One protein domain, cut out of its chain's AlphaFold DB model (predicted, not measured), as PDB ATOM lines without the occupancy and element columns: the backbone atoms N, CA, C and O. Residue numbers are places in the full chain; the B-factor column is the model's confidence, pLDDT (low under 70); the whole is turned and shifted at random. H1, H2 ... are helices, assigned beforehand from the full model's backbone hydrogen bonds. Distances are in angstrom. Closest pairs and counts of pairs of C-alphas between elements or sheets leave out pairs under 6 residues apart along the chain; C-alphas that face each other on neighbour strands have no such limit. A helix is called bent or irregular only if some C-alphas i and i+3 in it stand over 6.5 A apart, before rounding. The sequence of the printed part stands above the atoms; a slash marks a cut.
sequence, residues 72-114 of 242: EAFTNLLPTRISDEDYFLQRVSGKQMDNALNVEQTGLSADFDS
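AT A GLANCE: This is residues 72 to 114 of the 242 residues of the protein "Mediator of RNA polymerase II transcription subunit 19" of Pleomassaria siparia CBS 279.74 (UniProt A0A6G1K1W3). What is the main picture? It has little regular structure: a drawn-out chain, mostly loop, with helix H1 and loop residues 72 to 83 toward one end and short helix H2 at the other. What are its size and class? The printed part has 43 residues with two named helices, H1 then H2, and no named strand; its class is all helix, though these hold only 14 residues. It is elongated, 36 by 19 by 17 A, and only just loose, close to extended, with a radius of gyration of the C-alphas of 13.5 A.

HOW THE PARTS SIT: Do the helices meet? H1, residues 84 to 92, and H2, residues 110 to 114, are apart, with no C-alpha of the one within 8 A of the other. Are their backbones helical? In H1 and H2 every O i to N i+4 pair is within hydrogen-bond range.

IN THESE COORDINATES: Where is the longest helix? H1 begins at C-alpha 84 (26.521, -15.535, -32.264) and is 10.2 A long. It is neither bent nor irregular, but only just: C-alphas 89 and 92 are 6.1 A apart. Where is the other? H2, 6.2 A long, ends at C-alpha 114 (40.941, -9.603, -4.721).

THE WHOLE: How far does it reach? The two farthest C-alphas, of Thr 80 and Ser 114, are 37.2 A apart. Is anything cut or uncertain? The printed part has no cut, and H1 to H2 is a long link of 17 residues. pLDDT is under 70 at residues 76 to 77 and 79 to 82.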
ATOM      1  N   GLU A  72      33.817   2.367 -37.637       76.19
ATOM      2  CA  GLU A  72      33.685   0.909 -37.459       76.19
ATOM      3  C   GLU A  72      33.843   0.334 -36.035       76.19
ATOM      4  O   GLU A  72      33.762  -0.878 -35.838       76.19
ATOM      5  N   ALA A  73      33.975   1.170 -35.002       74.12
ATOM      6  CA  ALA A  73      34.148   0.688 -33.626       74.12
ATOM      7  C   ALA A  73      32.992  -0.214 -33.149       74.12
ATOM      8  O   ALA A  73      33.209  -1.145 -32.377       74.12
ATOM      9  N   PHE A  74      31.777   0.039 -33.641       73.50
ATOM     10  CA  PHE A  74      30.572  -0.713 -33.281       73.50
ATOM     11  C   PHE A  74      30.030  -1.593 -34.414       73.50
ATOM     12  O   PHE A  74      29.123  -2.387 -34.180       73.50
ATOM     13  N   THR A  75      30.564  -1.499 -35.638       71.25
ATOM     14  CA  THR A  75      30.070  -2.307 -36.772       71.25
ATOM     15  C   THR A  75      30.382  -3.787 -36.594       71.25
ATOM     16  O   THR A  75      29.571  -4.631 -36.962       71.25
ATOM     17  N   ASN A  76      31.516  -4.091 -35.963       68.50
ATOM     18  CA  ASN A  76      31.948  -5.452 -35.637       68.50
ATOM     19  C   ASN A  76      31.264  -6.034 -34.388       68.50
ATOM     20  O   ASN A  76      31.514  -7.184 -34.044       68.50
ATOM     21  N   LEU A  77      30.451  -5.238 -33.686       68.56
ATOM     22  CA  LEU A  77      29.704  -5.648 -32.490       68.56
ATOM     23  C   LEU A  77      28.212  -5.858 -32.783       68.56
ATOM     24  O   LEU A  77      27.461  -6.220 -31.885       68.56
ATOM     25  N   LEU A  78      27.768  -5.600 -34.018       70.44
ATOM     26  CA  LEU A  78      26.390  -5.830 -34.433       70.44
ATOM     27  C   LEU A  78      26.158  -7.340 -34.637       70.44
ATOM     28  O   LEU A  78      26.771  -7.910 -35.547       70.44
ATOM     29  N   PRO A  79      25.224  -7.963 -33.891       62.81
ATOM     30  CA  PRO A  79      24.889  -9.389 -34.025       62.81
ATOM     31  C   PRO A  79      24.377  -9.767 -35.423       62.81
ATOM     32  O   PRO A  79      24.297 -10.927 -35.793       62.81
ATOM     33  N   THR A  80      24.004  -8.777 -36.236       64.38
ATOM     34  CA  THR A  80      23.507  -8.994 -37.598       64.38
ATOM     35  C   THR A  80      24.613  -9.213 -38.629       64.38
ATOM     36  O   THR A  80      24.318  -9.606 -39.754       64.38
ATOM     37  N   ARG A  81      25.880  -8.929 -38.289       67.88
ATOM     38  CA  ARG A  81      27.037  -9.083 -39.193       67.88
ATOM     39  C   ARG A  81      27.811 -10.377 -38.953       67.88
ATOM     40  O   ARG A  81      28.446 -10.866 -39.880       67.88
ATOM     41  N   ILE A  82      27.789 -10.882 -37.724       68.69
ATOM     42  CA  ILE A  82      28.559 -12.038 -37.261       68.69
ATOM     43  C   ILE A  82      27.575 -12.937 -36.520       68.69
ATOM     44  O   ILE A  82      26.821 -12.430 -35.695       68.69
ATOM     45  N   SER A  83      27.560 -14.235 -36.830       80.50
ATOM     46  CA  SER A  83      26.730 -15.186 -36.087       80.50
ATOM     47  C   SER A  83      27.149 -15.222 -34.612       80.50
ATOM     48  O   SER A  83      28.319 -14.993 -34.294       80.50
ATOM     49  N   ASP A  84      26.217 -15.511 -33.703       79.12
ATOM     50  CA  ASP A  84      26.521 -15.535 -32.264       79.12
ATOM     51  C   ASP A  84      27.645 -16.535 -31.930       79.12
ATOM     52  O   ASP A  84      28.507 -16.253 -31.096       79.12
ATOM     53  N   GLU A  85      27.704 -17.656 -32.655       83.50
ATOM     54  CA  GLU A  85      28.751 -18.676 -32.527       83.50
ATOM     55  C   GLU A  85      30.128 -18.161 -32.976       83.50
ATOM     56  O   GLU A  85      31.123 -18.305 -32.259       83.50
ATOM     57  N   ASP A  86      30.204 -17.500 -34.136       83.06
ATOM     58  CA  ASP A  86      31.457 -16.924 -34.639       83.06
ATOM     59  C   ASP A  86      31.954 -15.799 -33.725       83.06
ATOM     60  O   ASP A  86      33.157 -15.671 -33.468       83.06
ATOM     61  N   TYR A  87      31.031 -14.996 -33.186       81.94
ATOM     62  CA  TYR A  87      31.353 -13.973 -32.198       81.94
ATOM     63  C   TYR A  87      31.901 -14.606 -30.919       81.94
ATOM     64  O   TYR A  87      32.930 -14.154 -30.403       81.94
ATOM     65  N   PHE A  88      31.267 -15.673 -30.428       83.81
ATOM     66  CA  PHE A  88      31.737 -16.388 -29.251       83.81
ATOM     67  C   PHE A  88      33.151 -16.925 -29.467       83.81
ATOM     68  O   PHE A  88      34.043 -16.628 -28.673       83.81
ATOM     69  N   LEU A  89      33.406 -17.625 -30.571       85.38
ATOM     70  CA  LEU A  89      34.726 -18.178 -30.882       85.38
ATOM     71  C   LEU A  89      35.799 -17.093 -31.055       85.38
ATOM     72  O   LEU A  89      36.917 -17.256 -30.568       85.38
ATOM     73  N   GLN A  90      35.478 -15.980 -31.719       81.88
ATOM     74  CA  GLN A  90      36.457 -14.937 -32.031       81.88
ATOM     75  C   GLN A  90      36.715 -13.969 -30.864       81.88
ATOM     76  O   GLN A  90      37.827 -13.445 -30.722       81.88
ATOM     77  N   ARG A  91      35.687 -13.652 -30.066       79.50
ATOM     78  CA  ARG A  91      35.727 -12.555 -29.081       79.50
ATOM     79  C   ARG A  91      35.613 -13.015 -27.637       79.50
ATOM     80  O   ARG A  91      36.230 -12.381 -26.782       79.50
ATOM     81  N   VAL A  92      34.861 -14.080 -27.373       83.94
ATOM     82  CA  VAL A  92      34.530 -14.522 -26.009       83.94
ATOM     83  C   VAL A  92      35.392 -15.705 -25.574       83.94
ATOM     84  O   VAL A  92      35.844 -15.749 -24.432       83.94
ATOM     85  N   SER A  93      35.677 -16.644 -26.474       82.25
ATOM     86  CA  SER A  93      36.457 -17.846 -26.193       82.25
ATOM     87  C   SER A  93      37.856 -17.484 -25.688       82.25
ATOM     88  O   SER A  93      38.576 -16.683 -26.287       82.25
ATOM     89  N   GLY A  94      38.216 -18.015 -24.518       82.00
ATOM     90  CA  GLY A  94      39.457 -17.686 -23.805       82.00
ATOM     91  C   GLY A  94      39.466 -16.327 -23.084       82.00
ATOM     92  O   GLY A  94      40.438 -16.023 -22.395       82.00
ATOM     93  N   LYS A  95      38.405 -15.517 -23.207       82.31
ATOM     94  CA  LYS A  95      38.226 -14.198 -22.562       82.31
ATOM     95  C   LYS A  95      36.855 -14.066 -21.884       82.31
ATOM     96  O   LYS A  95      36.278 -12.983 -21.835       82.31
ATOM     97  N   GLN A  96      36.315 -15.179 -21.400       82.00
ATOM     98  CA  GLN A  96      34.990 -15.227 -20.788       82.00
ATOM     99  C   GLN A  96      34.971 -14.418 -19.491       82.00
ATOM    100  O   GLN A  96      35.701 -14.721 -18.549       82.00
ATOM    101  N   MET A  97      34.098 -13.412 -19.445       78.19
ATOM    102  CA  MET A  97      33.818 -12.656 -18.224       78.19
ATOM    103  C   MET A  97      32.960 -13.450 -17.237       78.19
ATOM    104  O   MET A  97      32.982 -13.147 -16.049       78.19
ATOM    105  N   ASP A  98      32.264 -14.491 -17.700       78.56
ATOM    106  CA  ASP A  98      31.386 -15.320 -16.866       78.56
ATOM    107  C   ASP A  98      32.144 -15.999 -15.720       78.56
ATOM    108  O   ASP A  98      31.622 -16.121 -14.618       78.56
ATOM    109  N   ASN A  99      33.417 -16.343 -15.935       80.19
ATOM    110  CA  ASN A  99      34.276 -16.936 -14.904       80.19
ATOM    111  C   ASN A  99      34.657 -15.941 -13.791       80.19
ATOM    112  O   ASN A  99      35.084 -16.346 -12.712       80.19
ATOM    113  N   ALA A 100      34.545 -14.637 -14.058       80.56
ATOM    114  CA  ALA A 100      34.812 -13.577 -13.090       80.56
ATOM    115  C   ALA A 100      33.559 -13.177 -12.291       80.56
ATOM    116  O   ALA A 100      33.658 -12.355 -11.378       80.56
ATOM    117  N   LEU A 101      32.389 -13.727 -12.627       83.69
ATOM    118  CA  LEU A 101      31.124 -13.463 -11.950       83.69
ATOM    119  C   LEU A 101      30.815 -14.550 -10.911       83.69
ATOM    120  O   LEU A 101      31.280 -15.684 -10.999       83.69
ATOM    121  N   ASN A 102      30.018 -14.198  -9.903       81.44
ATOM    122  CA  ASN A 102      29.450 -15.167  -8.966       81.44
ATOM    123  C   ASN A 102      28.403 -16.059  -9.651       81.44
ATOM    124  O   ASN A 102      27.878 -15.711 -10.706       81.44
ATOM    125  N   VAL A 103      28.030 -17.165  -8.998       78.62
ATOM    126  CA  VAL A 103      26.997 -18.111  -9.475       78.62
ATOM    127  C   VAL A 103      25.669 -17.412  -9.810       78.62
ATOM    128  O   VAL A 103      25.006 -17.775 -10.773       78.62
ATOM    129  N   GLU A 104      25.325 -16.359  -9.068       78.69
ATOM    130  CA  GLU A 104      24.113 -15.550  -9.269       78.69
ATOM    131  C   GLU A 104      24.268 -14.449 -10.342       78.69
ATOM    132  O   GLU A 104      23.332 -13.694 -10.582       78.69
ATOM    133  N   GLN A 105      25.452 -14.289 -10.954       76.75
ATOM    134  CA  GLN A 105      25.800 -13.244 -11.939       76.75
ATOM    135  C   GLN A 105      25.531 -11.786 -11.506       76.75
ATOM    136  O   GLN A 105      25.623 -10.857 -12.305       76.75
ATOM    137  N   THR A 106      25.246 -11.553 -10.226       78.19
ATOM    138  CA  THR A 106      24.930 -10.231  -9.663       78.19
ATOM    139  C   THR A 106      26.162  -9.427  -9.248       78.19
ATOM    140  O   THR A 106      26.058  -8.225  -9.005       78.19
ATOM    141  N   GLY A 107      27.337 -10.060  -9.167       81.00
ATOM    142  CA  GLY A 107      28.576  -9.420  -8.731       81.00
ATOM    143  C   GLY A 107      29.825 -10.220  -9.091       81.00
ATOM    144  O   GLY A 107      29.735 -11.341  -9.594       81.00
ATOM    145  N   LEU A 108      30.989  -9.625  -8.826       84.31
ATOM    146  CA  LEU A 108      32.306 -10.216  -9.080       84.31
ATOM    147  C   LEU A 108      32.597 -11.349  -8.089       84.31
ATOM    148  O   LEU A 108      32.197 -11.275  -6.923       84.31
ATOM    149  N   SER A 109      33.315 -12.378  -8.538       87.69
ATOM    150  CA  SER A 109      33.814 -13.429  -7.655       87.69
ATOM    151  C   SER A 109      34.847 -12.881  -6.671       87.69
ATOM    152  O   SER A 109      35.611 -11.974  -7.000       87.69
ATOM    153  N   ALA A 110      34.875 -13.425  -5.451       86.06
ATOM    154  CA  ALA A 110      35.770 -12.948  -4.391       86.06
ATOM    155  C   ALA A 110      37.254 -13.014  -4.803       86.06
ATOM    156  O   ALA A 110      38.029 -12.099  -4.522       86.06
ATOM    157  N   ASP A 111      37.633 -14.063  -5.537       86.88
ATOM    158  CA  ASP A 111      38.991 -14.227  -6.055       86.88
ATOM    159  C   ASP A 111      39.330 -13.138  -7.080       86.88
ATOM    160  O   ASP A 111      40.398 -12.526  -7.009       86.88
ATOM    161  N   PHE A 112      38.410 -12.836  -8.002       88.25
ATOM    162  CA  PHE A 112      38.619 -11.804  -9.014       88.25
ATOM    163  C   PHE A 112      38.609 -10.393  -8.416       88.25
ATOM    164  O   PHE A 112      39.444  -9.566  -8.786       88.25
ATOM    165  N   ASP A 113      37.743 -10.127  -7.439       90.12
ATOM    166  CA  ASP A 113      37.723  -8.859  -6.706       90.12
ATOM    167  C   ASP A 113      39.035  -8.626  -5.937       90.12
ATOM    168  O   ASP A 113      39.591  -7.523  -5.947       90.12
ATOM    169  N   SER A 114      39.622  -9.683  -5.362       90.56
ATOM    170  CA  SER A 114      40.941  -9.603  -4.721       90.56
ATOM    171  C   SER A 114      42.063  -9.274  -5.718       90.56
ATOM    172  O   SER A 114      42.952  -8.468  -5.417       90.56
TER     173      SER A 114